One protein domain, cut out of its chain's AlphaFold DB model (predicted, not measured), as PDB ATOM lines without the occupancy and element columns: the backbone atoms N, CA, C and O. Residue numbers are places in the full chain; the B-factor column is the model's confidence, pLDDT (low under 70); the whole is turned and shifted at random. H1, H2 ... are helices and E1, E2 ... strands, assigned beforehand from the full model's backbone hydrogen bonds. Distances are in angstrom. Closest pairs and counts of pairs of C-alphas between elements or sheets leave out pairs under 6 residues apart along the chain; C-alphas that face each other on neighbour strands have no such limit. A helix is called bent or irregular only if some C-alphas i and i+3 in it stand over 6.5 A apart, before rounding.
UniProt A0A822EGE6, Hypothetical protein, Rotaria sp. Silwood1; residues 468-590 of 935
ATOM      1  N   SER A 468     -59.161  46.433  27.457       72.50
ATOM      2  CA  SER A 468     -59.680  45.463  28.435       72.50
ATOM      3  C   SER A 468     -60.894  44.697  27.908       72.50
ATOM      4  O   SER A 468     -61.839  45.325  27.416       72.50
ATOM      5  N   LEU A 469     -60.895  43.379  28.102       83.69
ATOM      6  CA  LEU A 469     -62.091  42.530  28.124       83.69
ATOM      7  C   LEU A 469     -62.448  42.231  29.584       83.69
ATOM      8  O   LEU A 469     -61.558  42.255  30.436       83.69
ATOM      9  N   SER A 470     -63.724  41.981  29.873       85.19
ATOM     10  CA  SER A 470     -64.122  41.418  31.164       85.19
ATOM     11  C   SER A 470     -63.624  39.981  31.306       85.19
ATOM     12  O   SER A 470     -63.351  39.300  30.316       85.19
ATOM     13  N   GLU A 471     -63.480  39.543  32.554       83.19
ATOM     14  CA  GLU A 471     -63.008  38.201  32.900       83.19
ATOM     15  C   GLU A 471     -63.906  37.117  32.294       83.19
ATOM     16  O   GLU A 471     -63.406  36.247  31.587       83.19
ATOM     17  N   ASP A 472     -65.229  37.274  32.414       86.25
ATOM     18  CA  ASP A 472     -66.223  36.351  31.850       86.25
ATOM     19  C   ASP A 472     -66.047  36.148  30.335       86.25
ATOM     20  O   ASP A 472     -66.079  35.022  29.833       86.25
ATOM     21  N   ILE A 473     -65.790  37.230  29.591       88.50
ATOM     22  CA  ILE A 473     -65.560  37.174  28.142       88.50
ATOM     23  C   ILE A 473     -64.238  36.472  27.816       88.50
ATOM     24  O   ILE A 473     -64.180  35.683  26.869       88.50
ATOM     25  N   MET A 474     -63.172  36.738  28.578       88.75
ATOM     26  CA  MET A 474     -61.877  36.079  28.377       88.75
ATOM     27  C   MET A 474     -61.978  34.574  28.633       88.75
ATOM     28  O   MET A 474     -61.568  33.791  27.777       88.75
ATOM     29  N   THR A 475     -62.589  34.167  29.744       87.50
ATOM     30  CA  THR A 475     -62.794  32.756  30.090       87.50
ATOM     31  C   THR A 475     -63.717  32.060  29.085       87.50
ATOM     32  O   THR A 475     -63.419  30.948  28.647       87.50
ATOM     33  N   LYS A 476     -64.787  32.716  28.601       87.62
ATOM     34  CA  LYS A 476     -65.647  32.165  27.531       87.62
ATOM     35  C   LYS A 476     -64.866  31.948  26.230       87.62
ATOM     36  O   LYS A 476     -65.048  30.918  25.585       87.62
ATOM     37  N   LEU A 477     -63.974  32.869  25.853       88.75
ATOM     38  CA  LEU A 477     -63.103  32.696  24.684       88.75
ATOM     39  C   LEU A 477     -62.134  31.520  24.862       88.75
ATOM     40  O   LEU A 477     -62.000  30.718  23.941       88.75
ATOM     41  N   ILE A 478     -61.486  31.405  26.026       90.38
ATOM     42  CA  ILE A 478     -60.482  30.370  26.318       90.38
ATOM     43  C   ILE A 478     -61.109  28.973  26.343       90.38
ATOM     44  O   ILE A 478     -60.634  28.082  25.639       90.38
ATOM     45  N   ASN A 479     -62.207  28.796  27.080       86.62
ATOM     46  CA  ASN A 479     -62.863  27.495  27.260       86.62
ATOM     47  C   ASN A 479     -63.369  26.869  25.961       86.62
ATOM     48  O   ASN A 479     -63.532  25.657  25.882       86.62
ATOM     49  N   ASN A 480     -63.596  27.682  24.933       83.75
ATOM     50  CA  ASN A 480     -64.075  27.199  23.650       83.75
ATOM     51  C   ASN A 480     -62.976  27.087  22.581       83.75
ATOM     52  O   ASN A 480     -63.261  26.671  21.459       83.75
ATOM     53  N   MET A 481     -61.716  27.418  22.893       85.56
ATOM     54  CA  MET A 481     -60.625  27.352  21.912       85.56
ATOM     55  C   MET A 481     -60.406  25.946  21.344       85.56
ATOM     56  O   MET A 481     -60.036  25.832  20.178       85.56
ATOM     57  N   GLU A 482     -60.614  24.895  22.142       77.94
ATOM     58  CA  GLU A 482     -60.409  23.503  21.712       77.94
ATOM     59  C   GLU A 482     -61.485  23.012  20.731       77.94
ATOM     60  O   GLU A 482     -61.217  22.128  19.917       77.94
ATOM     61  N   CYS A 483     -62.685  23.595  20.778       76.38
ATOM     62  CA  CYS A 483     -63.793  23.261  19.879       76.38
ATOM     63  C   CYS A 483     -63.691  23.966  18.519       76.38
ATOM     64  O   CYS A 483     -64.425  23.624  17.593       76.38
ATOM     65  N   LEU A 484     -62.793  24.945  18.396       81.56
ATOM     66  CA  LEU A 484     -62.615  25.759  17.202       81.56
ATOM     67  C   LEU A 484     -61.468  25.242  16.331       81.56
ATOM     68  O   LEU A 484     -60.554  24.549  16.782       81.56
ATOM     69  N   ASP A 485     -61.482  25.625  15.057       83.69
ATOM     70  CA  ASP A 485     -60.383  25.303  14.157       83.69
ATOM     71  C   ASP A 485     -59.053  25.970  14.593       83.69
ATOM     72  O   ASP A 485     -58.974  26.882  15.432       83.69
ATOM     73  N   LYS A 486     -57.940  25.500  14.012       85.38
ATOM     74  CA  LYS A 486     -56.594  25.990  14.356       85.38
ATOM     75  C   LYS A 486     -56.453  27.504  14.127       85.38
ATOM     76  O   LYS A 486     -55.770  28.178  14.896       85.38
ATOM     77  N   SER A 487     -57.085  28.027  13.075       84.88
ATOM     78  CA  SER A 487     -57.010  29.437  12.687       84.88
ATOM     79  C   SER A 487     -57.744  30.334  13.688       84.88
ATOM     80  O   SER A 487     -57.170  31.305  14.180       84.88
ATOM     81  N   CYS A 488     -58.972  29.979  14.062       86.25
ATOM     82  CA  CYS A 488     -59.779  30.731  15.018       86.25
ATOM     83  C   CYS A 488     -59.158  30.700  16.413       86.25
ATOM     84  O   CYS A 488     -59.027  31.748  17.039       86.25
ATOM     85  N   SER A 489     -58.677  29.541  16.873       88.88
ATOM     86  CA  SER A 489     -57.963  29.450  18.156       88.88
ATOM     87  C   SER A 489     -56.697  30.325  18.183       88.88
ATOM     88  O   SER A 489     -56.445  31.032  19.159       88.88
ATOM     89  N   ASN A 490     -55.914  30.369  17.099       90.12
ATOM     90  CA  ASN A 490     -54.766  31.280  16.999       90.12
ATOM     91  C   ASN A 490     -55.181  32.764  17.007       90.12
ATOM     92  O   ASN A 490     -54.480  33.607  17.574       90.12
ATOM     93  N   TYR A 491     -56.323  33.092  16.409       88.88
ATOM     94  CA  TYR A 491     -56.883  34.441  16.423       88.88
ATOM     95  C   TYR A 491     -57.339  34.846  17.826       88.88
ATOM     96  O   TYR A 491     -57.036  35.953  18.273       88.88
ATOM     97  N   ILE A 492     -57.984  33.946  18.566       90.31
ATOM     98  CA  ILE A 492     -58.344  34.183  19.966       90.31
ATOM     99  C   ILE A 492     -57.092  34.500  20.792       90.31
ATOM    100  O   ILE A 492     -57.092  35.484  21.527       90.31
ATOM    101  N   LEU A 493     -55.981  33.778  20.605       90.75
ATOM    102  CA  LEU A 493     -54.717  34.122  21.273       90.75
ATOM    103  C   LEU A 493     -54.190  35.504  20.900       90.75
ATOM    104  O   LEU A 493     -53.660  36.215  21.756       90.75
ATOM    105  N   LEU A 494     -54.342  35.910  19.639       88.69
ATOM    106  CA  LEU A 494     -54.004  37.266  19.227       88.69
ATOM    107  C   LEU A 494     -54.862  38.295  19.978       88.69
ATOM    108  O   LEU A 494     -54.300  39.259  20.493       88.69
ATOM    109  N   ILE A 495     -56.173  38.077  20.099       88.62
ATOM    110  CA  ILE A 495     -57.088  38.940  20.867       88.62
ATOM    111  C   ILE A 495     -56.667  38.998  22.342       88.62
ATOM    112  O   ILE A 495     -56.444  40.089  22.873       88.62
ATOM    113  N   LEU A 496     -56.481  37.841  22.983       89.81
ATOM    114  CA  LEU A 496     -56.078  37.735  24.389       89.81
ATOM    115  C   LEU A 496     -54.745  38.444  24.644       89.81
ATOM    116  O   LEU A 496     -54.630  39.209  25.595       89.81
ATOM    117  N   SER A 497     -53.770  38.310  23.741       86.81
ATOM    118  CA  SER A 497     -52.472  38.991  23.861       86.81
ATOM    119  C   SER A 497     -52.562  40.523  23.848       86.81
ATOM    120  O   SER A 497     -51.614  41.201  24.246       86.81
ATOM    121  N   ARG A 498     -53.676  41.091  23.359       84.44
ATOM    122  CA  ARG A 498     -53.941  42.538  23.393       84.44
ATOM    123  C   ARG A 498     -54.758  42.958  24.607       84.44
ATOM    124  O   ARG A 498     -54.559  44.084  25.075       84.44
ATOM    125  N   ALA A 499     -55.644  42.078  25.074       85.44
ATOM    126  CA  ALA A 499     -56.531  42.303  26.214       85.44
ATOM    127  C   ALA A 499     -55.800  42.174  27.553       85.44
ATOM    128  O   ALA A 499     -56.098  42.915  28.490       85.44
ATOM    129  N   ILE A 500     -54.840  41.252  27.620       84.81
ATOM    130  CA  ILE A 500     -54.060  40.925  28.811       84.81
ATOM    131  C   ILE A 500     -52.841  41.849  28.865       84.81
ATOM    132  O   ILE A 500     -52.028  41.889  27.935       84.81
ATOM    133  N   ARG A 501     -52.733  42.635  29.939       76.00
ATOM    134  CA  ARG A 501     -51.687  43.650  30.169       76.00
ATOM    135  C   ARG A 501     -51.401  43.797  31.666       76.00
ATOM    136  O   ARG A 501     -52.046  43.158  32.488       76.00
ATOM    137  N   GLU A 502     -50.454  44.665  32.031       66.88
ATOM    138  CA  GLU A 502     -50.194  45.027  33.432       66.88
ATOM    139  C   GLU A 502     -51.500  45.465  34.132       66.88
ATOM    140  O   GLU A 502     -52.088  46.490  33.785       66.88
ATOM    141  N   GLY A 503     -51.967  44.659  35.093       68.25
ATOM    142  CA  GLY A 503     -53.215  44.874  35.840       68.25
ATOM    143  C   GLY A 503     -54.448  44.099  35.347       68.25
ATOM    144  O   GLY A 503     -55.471  44.152  36.022       68.25
ATOM    145  N   ASN A 504     -54.369  43.373  34.224       79.75
ATOM    146  CA  ASN A 504     -55.429  42.491  33.718       79.75
ATOM    147  C   ASN A 504     -54.815  41.183  33.184       79.75
ATOM    148  O   ASN A 504     -54.226  41.181  32.100       79.75
ATOM    149  N   TYR A 505     -54.916  40.094  33.951       83.25
ATOM    150  CA  TYR A 505     -54.296  38.794  33.660       83.25
ATOM    151  C   TYR A 505     -55.260  37.630  33.933       83.25
ATOM    152  O   TYR A 505     -56.285  37.816  34.582       83.25
ATOM    153  N   ILE A 506     -54.934  36.437  33.425       87.06
ATOM    154  CA  ILE A 506     -55.746  35.229  33.641       87.06
ATOM    155  C   ILE A 506     -55.520  34.733  35.072       87.06
ATOM    156  O   ILE A 506     -54.375  34.447  35.440       87.06
ATOM    157  N   GLN A 507     -56.604  34.650  35.846       86.62
ATOM    158  CA  GLN A 507     -56.608  34.260  37.261       86.62
ATOM    159  C   GLN A 507     -56.978  32.787  37.494       86.62
ATOM    160  O   GLN A 507     -56.909  32.325  38.629       86.62
ATOM    161  N   ASP A 508     -57.345  32.043  36.451       89.62
ATOM    162  CA  ASP A 508     -57.635  30.610  36.542       89.62
ATOM    163  C   ASP A 508     -56.467  29.788  35.965       89.62
ATOM    164  O   ASP A 508     -56.002  30.019  34.845       89.62
ATOM    165  N   GLU A 509     -55.974  28.821  36.742       91.12
ATOM    166  CA  GLU A 509     -54.918  27.897  36.315       91.12
ATOM    167  C   GLU A 509     -55.372  26.991  35.160       91.12
ATOM    168  O   GLU A 509     -54.563  26.659  34.287       91.12
ATOM    169  N   GLN A 510     -56.661  26.641  35.101       91.38
ATOM    170  CA  GLN A 510     -57.221  25.797  34.049       91.38
ATOM    171  C   GLN A 510     -57.297  26.546  32.714       91.38
ATOM    172  O   GLN A 510     -56.993  25.977  31.665       91.38
ATOM    173  N   ASP A 511     -57.618  27.840  32.746       91.31
ATOM    174  CA  ASP A 511     -57.601  28.698  31.558       91.31
ATOM    175  C   ASP A 511     -56.179  28.813  30.977       91.31
ATOM    176  O   ASP A 511     -55.982  28.760  29.757       91.31
ATOM    177  N   LEU A 512     -55.160  28.909  31.839       92.81
ATOM    178  CA  LEU A 512     -53.753  28.888  31.422       92.81
ATOM    179  C   LEU A 512     -53.351  27.531  30.833       92.81
ATOM    180  O   LEU A 512     -52.644  27.484  29.820       92.81
ATOM    181  N   GLU A 513     -53.837  26.433  31.409       93.62
ATOM    182  CA  GLU A 513     -53.626  25.096  30.861       93.62
ATOM    183  C   GLU A 513     -54.213  24.961  29.451       93.62
ATOM    184  O   GLU A 513     -53.517  24.483  28.545       93.62
ATOM    185  N   ASN A 514     -55.440  25.445  29.246       91.69
ATOM    186  CA  ASN A 514     -56.159  25.378  27.973       91.69
ATOM    187  C   ASN A 514     -55.398  26.091  26.845       91.69
ATOM    188  O   ASN A 514     -55.393  25.616  25.711       91.69
ATOM    189  N   ILE A 515     -54.677  27.180  27.133       93.88
ATOM    190  CA  ILE A 515     -53.854  27.874  26.127       93.88
ATOM    191  C   ILE A 515     -52.427  27.319  26.005       93.88
ATOM    192  O   ILE A 515     -51.784  27.504  24.971       93.88
ATOM    193  N   SER A 516     -51.913  26.631  27.028       94.44
ATOM    194  CA  SER A 516     -50.495  26.250  27.128       94.44
ATOM    195  C   SER A 516     -49.997  25.371  25.975       94.44
ATOM    196  O   SER A 516     -48.846  25.497  25.555       94.44
ATOM    197  N   HIS A 517     -50.865  24.546  25.381       92.12
ATOM    198  CA  HIS A 517     -50.510  23.691  24.243       92.12
ATOM    199  C   HIS A 517     -50.060  24.493  23.003       92.12
ATOM    200  O   HIS A 517     -49.314  23.992  22.159       92.12
ATOM    201  N   LYS A 518     -50.456  25.770  22.893       93.56
ATOM    202  CA  LYS A 518     -50.076  26.666  21.788       93.56
ATOM    203  C   LYS A 518     -48.638  27.181  21.888       93.56
ATOM    204  O   LYS A 518     -48.130  27.727  20.908       93.56
ATOM    205  N   LEU A 519     -47.938  26.926  22.996       93.19
ATOM    206  CA  LEU A 519     -46.489  27.140  23.116       93.19
ATOM    207  C   LEU A 519     -45.677  26.323  22.094       93.19
ATOM    208  O   LEU A 519     -44.588  26.740  21.695       93.19
ATOM    209  N   ALA A 520     -46.220  25.196  21.623       89.94
ATOM    210  CA  ALA A 520     -45.620  24.373  20.572       89.94
ATOM    211  C   ALA A 520     -45.963  24.846  19.142       89.94
ATOM    212  O   ALA A 520     -45.527  24.231  18.171       89.94
ATOM    213  N   SER A 521     -46.758  25.912  18.981       89.62
ATOM    214  CA  SER A 521     -47.170  26.395  17.662       89.62
ATOM    215  C   SER A 521     -46.027  27.084  16.910       89.62
ATOM    216  O   SER A 521     -45.351  27.964  17.448       89.62
ATOM    217  N   ASN A 522     -45.882  26.736  15.631       86.31
ATOM    218  CA  ASN A 522     -44.974  27.384  14.680       86.31
ATOM    219  C   ASN A 522     -45.692  28.375  13.749       86.31
ATOM    220  O   ASN A 522     -45.091  28.875  12.795       86.31
ATOM    221  N   ASP A 523     -46.971  28.655  14.005       88.69
ATOM    222  CA  ASP A 523     -47.746  29.588  13.194       88.69
ATOM    223  C   ASP A 523     -47.368  31.037  13.515       88.69
ATOM    224  O   ASP A 523     -47.143  31.416  14.673       88.69
ATOM    225  N   VAL A 524     -47.355  31.870  12.478       84.81
ATOM    226  CA  VAL A 524     -47.126  33.308  12.574       84.81
ATOM    227  C   VAL A 524     -48.323  34.089  12.055       84.81
ATOM    228  O   VAL A 524     -48.987  33.686  11.100       84.81
ATOM    229  N   VAL A 525     -48.580  35.237  12.677       83.44
ATOM    230  CA  VAL A 525     -49.653  36.154  12.288       83.44
ATOM    231  C   VAL A 525     -49.236  36.938  11.045       83.44
ATOM    232  O   VAL A 525     -48.217  37.636  11.060       83.44
ATOM    233  N   GLN A 526     -50.037  36.865   9.986       78.00
ATOM    234  CA  GLN A 526     -49.856  37.617   8.747       78.00
ATOM    235  C   GLN A 526     -51.117  38.387   8.357       78.00
ATOM    236  O   GLN A 526     -52.194  38.190   8.914       78.00
ATOM    237  N   LEU A 527     -50.937  39.308   7.412       70.62
ATOM    238  CA  LEU A 527     -52.025  39.965   6.705       70.62
ATOM    239  C   LEU A 527     -51.967  39.527   5.247       70.62
ATOM    240  O   LEU A 527     -50.907  39.642   4.626       70.62
ATOM    241  N   ASP A 528     -53.086  39.037   4.726       67.62
ATOM    242  CA  ASP A 528     -53.212  38.693   3.312       67.62
ATOM    243  C   ASP A 528     -53.337  39.945   2.416       67.62
ATOM    244  O   ASP A 528     -53.284  41.093   2.877       67.62
ATOM    245  N   GLU A 529     -53.484  39.735   1.103       60.84
ATOM    246  CA  GLU A 529     -53.635  40.816   0.114       60.84
ATOM    247  C   GLU A 529     -54.884  41.681   0.367       60.84
ATOM    248  O   GLU A 529     -54.875  42.885   0.098       60.84
ATOM    249  N   ASP A 530     -55.913  41.093   0.977       57.31
ATOM    250  CA  ASP A 530     -57.147  41.749   1.396       57.31
ATOM    251  C   ASP A 530     -57.068  42.266   2.841       57.31
ATOM    252  O   ASP A 530     -58.092  42.602   3.438       57.31
ATOM    253  N   SER A 531     -55.864  42.373   3.413       62.16
ATOM    254  CA  SER A 531     -55.591  42.783   4.799       62.16
ATOM    255  C   SER A 531     -56.443  42.064   5.858       62.16
ATOM    256  O   SER A 531     -56.750  42.653   6.897       62.16
ATOM    257  N   LYS A 532     -56.840  40.818   5.599       69.12
ATOM    258  CA  LYS A 532     -57.423  39.908   6.587       69.12
ATOM    259  C   LYS A 532     -56.300  39.218   7.343       69.12
ATOM    260  O   LYS A 532     -55.227  38.966   6.792       69.12
ATOM    261  N   ILE A 533     -56.539  38.927   8.618       78.62
ATOM    262  CA  ILE A 533     -55.551  38.224   9.434       78.62
ATOM    263  C   ILE A 533     -55.542  36.753   9.037       78.62
ATOM    264  O   ILE A 533     -56.580  36.092   9.066       78.62
ATOM    265  N   THR A 534     -54.362  36.242   8.713       81.62
ATOM    266  CA  THR A 534     -54.122  34.831   8.414       81.62
ATOM    267  C   THR A 534     -53.023  34.275   9.314       81.62
ATOM    268  O   THR A 534     -52.202  35.013   9.867       81.62
ATOM    269  N   PHE A 535     -53.018  32.952   9.477       86.44
ATOM    270  CA  PHE A 535     -52.005  32.232  10.241       86.44
ATOM    271  C   PHE A 535     -51.319  31.246   9.311       86.44
ATOM    272  O   PHE A 535     -51.961  30.359   8.753       86.44
ATOM    273  N   GLU A 536     -50.018  31.423   9.137       86.69
ATOM    274  CA  GLU A 536     -49.207  30.592   8.250       86.69
ATOM    275  C   GLU A 536     -48.028  30.012   9.017       86.69
ATOM    276  O   GLU A 536     -47.537  30.624   9.967       86.69
ATOM    277  N   GLU A 537     -47.530  28.857   8.580       86.19
ATOM    278  CA  GLU A 537     -46.306  28.300   9.145       86.19
ATOM    279  C   GLU A 537     -45.115  29.240   8.926       86.19
ATOM    280  O   GLU A 537     -44.983  29.940   7.909       86.19
ATOM    281  N   ARG A 538     -44.217  29.255   9.909       80.75
ATOM    282  CA  ARG A 538     -42.988  30.036   9.838       80.75
ATOM    283  C   ARG A 538     -42.139  29.627   8.627       80.75
ATOM    284  O   ARG A 538     -41.873  28.457   8.379       80.75
ATOM    285  N   SER A 539     -41.645  30.626   7.910       81.31
ATOM    286  CA  SER A 539     -40.748  30.530   6.764       81.31
ATOM    287  C   SER A 539     -39.737  31.683   6.784       81.31
ATOM    288  O   SER A 539     -39.917  32.682   7.483       81.31
ATOM    289  N   GLU A 540     -38.690  31.609   5.960       75.62
ATOM    290  CA  GLU A 540     -37.701  32.694   5.826       75.62
ATOM    291  C   GLU A 540     -38.335  34.051   5.458       75.62
ATOM    292  O   GLU A 540     -37.805  35.111   5.793       75.62
ATOM    293  N   LYS A 541     -39.496  34.039   4.788       69.25
ATOM    294  CA  LYS A 541     -40.192  35.250   4.328       69.25
ATOM    295  C   LYS A 541     -40.982  35.954   5.431       69.25
ATOM    296  O   LYS A 541     -41.180  37.164   5.333       69.25
ATOM    297  N   ASN A 542     -41.427  35.221   6.452       69.38
ATOM    298  CA  ASN A 542     -42.315  35.710   7.513       69.38
ATOM    299  C   ASN A 542     -41.679  35.614   8.916       69.38
ATOM    300  O   ASN A 542     -42.350  35.829   9.919       69.38
ATOM    301  N   GLN A 543     -40.368  35.356   8.990       67.00
ATOM    302  CA  GLN A 543     -39.610  35.177  10.236       67.00
ATOM    303  C   GLN A 543     -39.709  36.342  11.234       67.00
ATOM    304  O   GLN A 543     -39.410  36.159  12.411       67.00
ATOM    305  N   HIS A 544     -40.069  37.533  10.752       64.75
ATOM    306  CA  HIS A 544     -40.213  38.732  11.568       64.75
ATOM    307  C   HIS A 544     -41.590  38.840  12.224       64.75
ATOM    308  O   HIS A 544     -41.700  39.611  13.163       64.75
ATOM    309  N   CYS A 545     -42.597  38.099  11.744       65.81
ATOM    310  CA  CYS A 545     -43.979  38.166  12.209       65.81
ATOM    311  C   CYS A 545     -44.167  37.614  13.630       65.81
ATOM    312  O   CYS A 545     -43.392  36.791  14.114       65.81
ATOM    313  N   ASN A 546     -45.256  38.037  14.281       71.12
ATOM    314  CA  ASN A 546     -45.588  37.588  15.632       71.12
ATOM    315  C   ASN A 546     -45.931  36.106  15.621       71.12
ATOM    316  O   ASN A 546     -46.818  35.687  14.879       71.12
ATOM    317  N   GLN A 547     -45.279  35.338  16.478       84.44
ATOM    318  CA  GLN A 547     -45.553  33.917  16.608       84.44
ATOM    319  C   GLN A 547     -46.606  33.637  17.661       84.44
ATOM    320  O   GLN A 547     -46.604  34.254  18.727       84.44
ATOM    321  N   ILE A 548     -47.446  32.643  17.396       90.31
ATOM    322  CA  ILE A 548     -48.461  32.192  18.349       90.31
ATOM    323  C   ILE A 548     -47.825  31.659  19.638       90.31
ATOM    324  O   ILE A 548     -48.296  31.990  20.728       90.31
ATOM    325  N   SER A 549     -46.716  30.924  19.544       91.50
ATOM    326  CA  SER A 549     -45.970  30.448  20.716       91.50
ATOM    327  C   SER A 549     -45.466  31.597  21.594       91.50
ATOM    328  O   SER A 549     -45.660  31.576  22.808       91.50
ATOM    329  N   LEU A 550     -44.910  32.649  20.987       90.00
ATOM    330  CA  LEU A 550     -44.436  33.836  21.702       90.00
ATOM    331  C   LEU A 550     -45.582  34.606  22.371       90.00
ATOM    332  O   LEU A 550     -45.430  35.065  23.504       90.00
ATOM    333  N   LEU A 551     -46.722  34.769  21.689       90.44
ATOM    334  CA  LEU A 551     -47.906  35.411  22.272       90.44
ATOM    335  C   LEU A 551     -48.407  34.622  23.487       90.44
ATOM    336  O   LEU A 551     -48.647  35.212  24.537       90.44
ATOM    337  N   THR A 552     -48.474  33.296  23.362       93.88
ATOM    338  CA  THR A 552     -48.874  32.390  24.449       93.88
ATOM    339  C   THR A 552     -47.923  32.509  25.642       93.88
ATOM    340  O   THR A 552     -48.368  32.704  26.771       93.88
ATOM    341  N   ALA A 553     -46.608  32.487  25.400       93.81
ATOM    342  CA  ALA A 553     -45.602  32.615  26.452       93.81
ATOM    343  C   ALA A 553     -45.709  33.953  27.203       93.81
ATOM    344  O   ALA A 553     -45.563  33.984  28.422       93.81
ATOM    345  N   LYS A 554     -46.016  35.055  26.502       91.38
ATOM    346  CA  LYS A 554     -46.231  36.372  27.124       91.38
ATOM    347  C   LYS A 554     -47.498  36.437  27.971       91.38
ATOM    348  O   LYS A 554     -47.469  37.063  29.026       91.38
ATOM    349  N   ILE A 555     -48.584  35.808  27.520       92.50
ATOM    350  CA  ILE A 555     -49.824  35.717  28.302       92.50
ATOM    351  C   ILE A 555     -49.547  34.985  29.621       92.50
ATOM    352  O   ILE A 555     -49.860  35.511  30.686       92.50
ATOM    353  N   ILE A 556     -48.878  33.829  29.557       95.19
ATOM    354  CA  ILE A 556     -48.510  33.050  30.748       95.19
ATOM    355  C   ILE A 556     -47.551  33.840  31.650       95.19
ATOM    356  O   ILE A 556     -47.730  33.849  32.866       95.19
ATOM    357  N   LEU A 557     -46.561  34.538  31.075       94.31
ATOM    358  CA  LEU A 557     -45.615  35.358  31.838       94.31
ATOM    359  C   LEU A 557     -46.332  36.402  32.698       94.31
ATOM    360  O   LEU A 557     -45.992  36.537  33.867       94.31
ATOM    361  N   LEU A 558     -47.331  37.100  32.147       92.31
ATOM    362  CA  LEU A 558     -48.088  38.112  32.890       92.31
ATOM    363  C   LEU A 558     -48.820  37.511  34.098       92.31
ATOM    364  O   LEU A 558     -48.812  38.115  35.169       92.31
ATOM    365  N   SER A 559     -49.405  36.317  33.972       92.69
ATOM    366  CA  SER A 559     -50.014  35.623  35.118       92.69
ATOM    367  C   SER A 559     -48.962  35.189  36.152       92.69
ATOM    368  O   SER A 559     -49.148  35.401  37.350       92.69
ATOM    369  N   VAL A 560     -47.814  34.665  35.712       94.06
ATOM    370  CA  VAL A 560     -46.703  34.243  36.591       94.06
ATOM    371  C   VAL A 560     -46.062  35.423  37.335       94.06
ATOM    372  O   VAL A 560     -45.713  35.308  38.510       94.06
ATOM    373  N   GLU A 561     -45.923  36.584  36.691       92.62
ATOM    374  CA  GLU A 561     -45.435  37.816  37.330       92.62
ATOM    375  C   GLU A 561     -46.350  38.272  38.480       92.62
ATOM    376  O   GLU A 561     -45.868  38.855  39.453       92.62
ATOM    377  N   ASN A 562     -47.639  37.925  38.416       90.62
ATOM    378  CA  ASN A 562     -48.628  38.144  39.472       90.62
ATOM    379  C   ASN A 562     -48.770  36.945  40.435       90.62
ATOM    380  O   ASN A 562     -49.745  36.865  41.176       90.62
ATOM    381  N   GLN A 563     -47.778  36.046  40.473       91.75
ATOM    382  CA  GLN A 563     -47.697  34.889  41.377       91.75
ATOM    383  C   GLN A 563     -48.831  33.863  41.221       91.75
ATOM    384  O   GLN A 563     -49.132  33.138  42.166       91.75
ATOM    385  N   MET A 564     -49.436  33.766  40.033       91.75
ATOM    386  CA  MET A 564     -50.391  32.697  39.737       91.75
ATOM    387  C   MET A 564     -49.707  31.326  39.758       91.75
ATOM    388  O   MET A 564     -48.610  31.158  39.211       91.75
ATOM    389  N   GLU A 565     -50.357  30.352  40.393       90.69
ATOM    390  CA  GLU A 565     -49.974  28.942  40.293       90.69
ATOM    391  C   GLU A 565     -50.317  28.411  38.892       90.69
ATOM    392  O   GLU A 565     -51.231  28.909  38.233       90.69
ATOM    393  N   LEU A 566     -49.524  27.454  38.403       93.69
ATOM    394  CA  LEU A 566     -49.723  26.820  37.100       93.69
ATOM    395  C   LEU A 566     -49.900  25.319  37.285       93.69
ATOM    396  O   LEU A 566     -49.203  24.707  38.093       93.69
ATOM    397  N   THR A 567     -50.732  24.701  36.452       94.25
ATOM    398  CA  THR A 567     -50.849  23.243  36.426       94.25
ATOM    399  C   THR A 567     -49.559  22.579  35.927       94.25
ATOM    400  O   THR A 567     -48.805  23.155  35.134       94.25
ATOM    401  N   ASN A 568     -49.316  21.326  36.329       92.06
ATOM    402  CA  ASN A 568     -48.145  20.560  35.877       92.06
ATOM    403  C   ASN A 568     -48.056  20.472  34.348       92.06
ATOM    404  O   ASN A 568     -46.984  20.656  33.781       92.06
ATOM    405  N   LYS A 569     -49.192  20.300  33.661       93.94
ATOM    406  CA  LYS A 569     -49.242  20.256  32.192       93.94
ATOM    407  C   LYS A 569     -48.797  21.578  31.561       93.94
ATOM    408  O   LYS A 569     -48.119  21.580  30.534       93.94
ATOM    409  N   THR A 570     -49.143  22.709  32.176       95.62
ATOM    410  CA  THR A 570     -48.669  24.029  31.735       95.62
ATOM    411  C   THR A 570     -47.155  24.151  31.902       95.62
ATOM    412  O   THR A 570     -46.476  24.654  31.004       95.62
ATOM    413  N   ILE A 571     -46.612  23.657  33.019       95.19
ATOM    414  CA  ILE A 571     -45.167  23.629  33.290       95.19
ATOM    415  C   ILE A 571     -44.443  22.735  32.273       95.19
ATOM    416  O   ILE A 571     -43.454  23.174  31.686       95.19
ATOM    417  N   ASP A 572     -44.965  21.542  31.988       94.31
ATOM    418  CA  ASP A 572     -44.421  20.636  30.970       94.31
ATOM    419  C   ASP A 572     -44.393  21.306  29.591       94.31
ATOM    420  O   ASP A 572     -43.373  21.290  28.901       94.31
ATOM    421  N   ASN A 573     -45.477  21.986  29.204       95.56
ATOM    422  CA  ASN A 573     -45.535  22.731  27.945       95.56
ATOM    423  C   ASN A 573     -44.529  23.896  27.903       95.56
ATOM    424  O   ASN A 573     -43.947  24.158  26.847       95.56
ATOM    425  N   LEU A 574     -44.267  24.576  29.027       96.25
ATOM    426  CA  LEU A 574     -43.220  25.602  29.124       96.25
ATOM    427  C   LEU A 574     -41.816  25.013  28.949       96.25
ATOM    428  O   LEU A 574     -40.990  25.627  28.271       96.25
ATOM    429  N   VAL A 575     -41.545  23.837  29.522       94.81
ATOM    430  CA  VAL A 575     -40.261  23.136  29.350       94.81
ATOM    431  C   VAL A 575     -40.099  22.655  27.909       94.81
ATOM    432  O   VAL A 575     -39.055  22.892  27.301       94.81
ATOM    433  N   LEU A 576     -41.141  22.077  27.307       94.00
ATOM    434  CA  LEU A 576     -41.139  21.688  25.893       94.00
ATOM    435  C   LEU A 576     -40.889  22.890  24.968       94.00
ATOM    436  O   LEU A 576     -40.164  22.767  23.978       94.00
ATOM    437  N   ALA A 577     -41.412  24.071  25.310       94.19
ATOM    438  CA  ALA A 577     -41.198  25.303  24.552       94.19
ATOM    439  C   ALA A 577     -39.729  25.768  24.522       94.19
ATOM    440  O   ALA A 577     -39.347  26.534  23.635       94.19
ATOM    441  N   LEU A 578     -38.865  25.273  25.418       93.56
ATOM    442  CA  LEU A 578     -37.419  25.530  25.364       93.56
ATOM    443  C   LEU A 578     -36.756  24.900  24.122       93.56
ATOM    444  O   LEU A 578     -35.676  25.334  23.706       93.56
ATOM    445  N   ASN A 579     -37.422  23.936  23.477       90.62
ATOM    446  CA  ASN A 579     -37.014  23.348  22.198       90.62
ATOM    447  C   ASN A 579     -37.570  24.075  20.961       90.62
ATOM    448  O   ASN A 579     -37.252  23.659  19.852       90.62
ATOM    449  N   ASN A 580     -38.359  25.148  21.111       86.25
ATOM    450  CA  ASN A 580     -38.977  25.862  19.981       86.25
ATOM    451  C   ASN A 580     -37.921  26.392  18.975       86.25
ATOM    452  O   ASN A 580     -36.766  26.588  19.328       86.25
ATOM    453  N   ASP A 581     -38.258  26.675  17.722       82.19
ATOM    454  CA  ASP A 581     -37.289  27.303  16.804       82.19
ATOM    455  C   ASP A 581     -37.081  28.796  17.104       82.19
ATOM    456  O   ASP A 581     -36.101  29.415  16.681       82.19
ATOM    457  N   ASP A 582     -38.010  29.421  17.825       84.44
ATOM    458  CA  ASP A 582     -37.950  30.831  18.151       84.44
ATOM    459  C   ASP A 582     -37.222  31.144  19.445       84.44
ATOM    460  O   ASP A 582     -37.583  30.735  20.550       84.44
ATOM    461  N   LYS A 583     -36.195  31.970  19.281       87.25
ATOM    462  CA  LYS A 583     -35.349  32.438  20.362       87.25
ATOM    463  C   LYS A 583     -36.130  33.197  21.436       87.25
ATOM    464  O   LYS A 583     -35.836  33.018  22.612       87.25
ATOM    465  N   GLN A 584     -37.083  34.054  21.064       87.50
ATOM    466  CA  GLN A 584     -37.801  34.875  22.041       87.50
ATOM    467  C   GLN A 584     -38.802  34.033  22.828       87.50
ATOM    468  O   GLN A 584     -38.886  34.205  24.042       87.50
ATOM    469  N   THR A 585     -39.472  33.071  22.189       90.56
ATOM    470  CA  THR A 585     -40.305  32.085  22.892       90.56
ATOM    471  C   THR A 585     -39.498  31.359  23.969       90.56
ATOM    472  O   THR A 585     -39.918  31.350  25.122       90.56
ATOM    473  N   LYS A 586     -38.291  30.860  23.655       93.25
ATOM    474  CA  LYS A 586     -37.430  30.199  24.658       93.25
ATOM    475  C   LYS A 586     -37.084  31.101  25.838       93.25
ATOM    476  O   LYS A 586     -37.151  30.661  26.982       93.25
ATOM    477  N   ILE A 587     -36.698  32.350  25.561       91.81
ATOM    478  CA  ILE A 587     -36.313  33.314  26.599       91.81
ATOM    479  C   ILE A 587     -37.499  33.572  27.532       91.81
ATOM    480  O   ILE A 587     -37.356  33.420  28.745       91.81
ATOM    481  N   ILE A 588     -38.677  33.881  26.984       93.75
ATOM    482  CA  ILE A 588     -39.875  34.151  27.786       93.75
ATOM    483  C   ILE A 588     -40.304  32.907  28.573       93.75
ATOM    484  O   ILE A 588     -40.510  33.014  29.778       93.75
ATOM    485  N   SER A 589     -40.337  31.719  27.960       95.94
ATOM    486  CA  SER A 589     -40.661  30.473  28.666       95.94
ATOM    487  C   SER A 589     -39.681  30.173  29.804       95.94
ATOM    488  O   SER A 589     -40.106  29.837  30.908       95.94
ATOM    489  N   SER A 590     -38.374  30.366  29.594       96.25
ATOM    490  CA  SER A 590     -37.369  30.190  30.654       96.25
ATOM    491  C   SER A 590     -37.535  31.193  31.801       96.25
ATOM    492  O   SER A 590     -37.380  30.831  32.968       96.25
TER     493      SER A 590
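AT A GLANCE: This is residues 468 to 590 of the 935 residues of the protein "Hypothetical protein" of Rotaria sp. Silwood1 (UniProt A0A822EGE6). Helices H3 and H4 make the middle of a small helical body, with the hairpin of H1 and H2 on one side and that of H5 and H6 on the other. A two-stranded hairpin, E1 and E2, covers one end, near the starts of H2 and H4. The 123 printed residues hold, in order, H1 H2 H3 E1 E2 H4 H5 H6, mostly helix, with an antiparallel sheet E1 - E2. The whole is compact, with a radius of gyration of the C-alphas of 13.8 A and spans of 39 by 30 by 27 A.

IN THESE COORDINATES: H1, residues 471 to 479, begins at C-alpha 471 (-63.008, 38.201, 32.900). H2 is residues 486 to 499, 20.2 A, and H3 residues 509 to 520, 18.6 A. H3 is irregular, but only just: C-alphas 514 and 517 are 7.0 A apart. E1 is residues 523 to 527 and E2 533 to 537. H4 is residues 548 to 561, 20.0 A; H5 568 to 579, 17.9 A; H6 583 to 590, ending at C-alpha 590 (-37.369, 30.190, 30.654).

HOW THE PARTS SIT: H3 and H4 touch, closest at the C-alphas of Leu 519 and Ser 549, 4.1 A. H4 touches H2 at Ser 497 and Leu 551, C-alphas 6.0 A apart, and H6 at Leu 550 and Thr 585, C-alphas 4.6 A apart. H3 touches H5 at a shallow tilt of 21 degrees, the same way, closest at the C-alphas of Glu 513 and Thr 570, 5.1 A. H1 and H5 are apart. Between E1 and E2, N 524 and O 536 are within hydrogen-bond range at 2.8 A. Every O i to N i+4 pair is within range in H1, H2, H4 and H6; H3 has 4 of 8 and H5 6 of 8.

THE WHOLE: The farthest C-alphas, of Glu 529 and Gln 563, are 42.1 A apart. The printed part has no cut and no long link. pLDDT is under 70 at residues 502 to 503, 528 to 532 and 541 to 545.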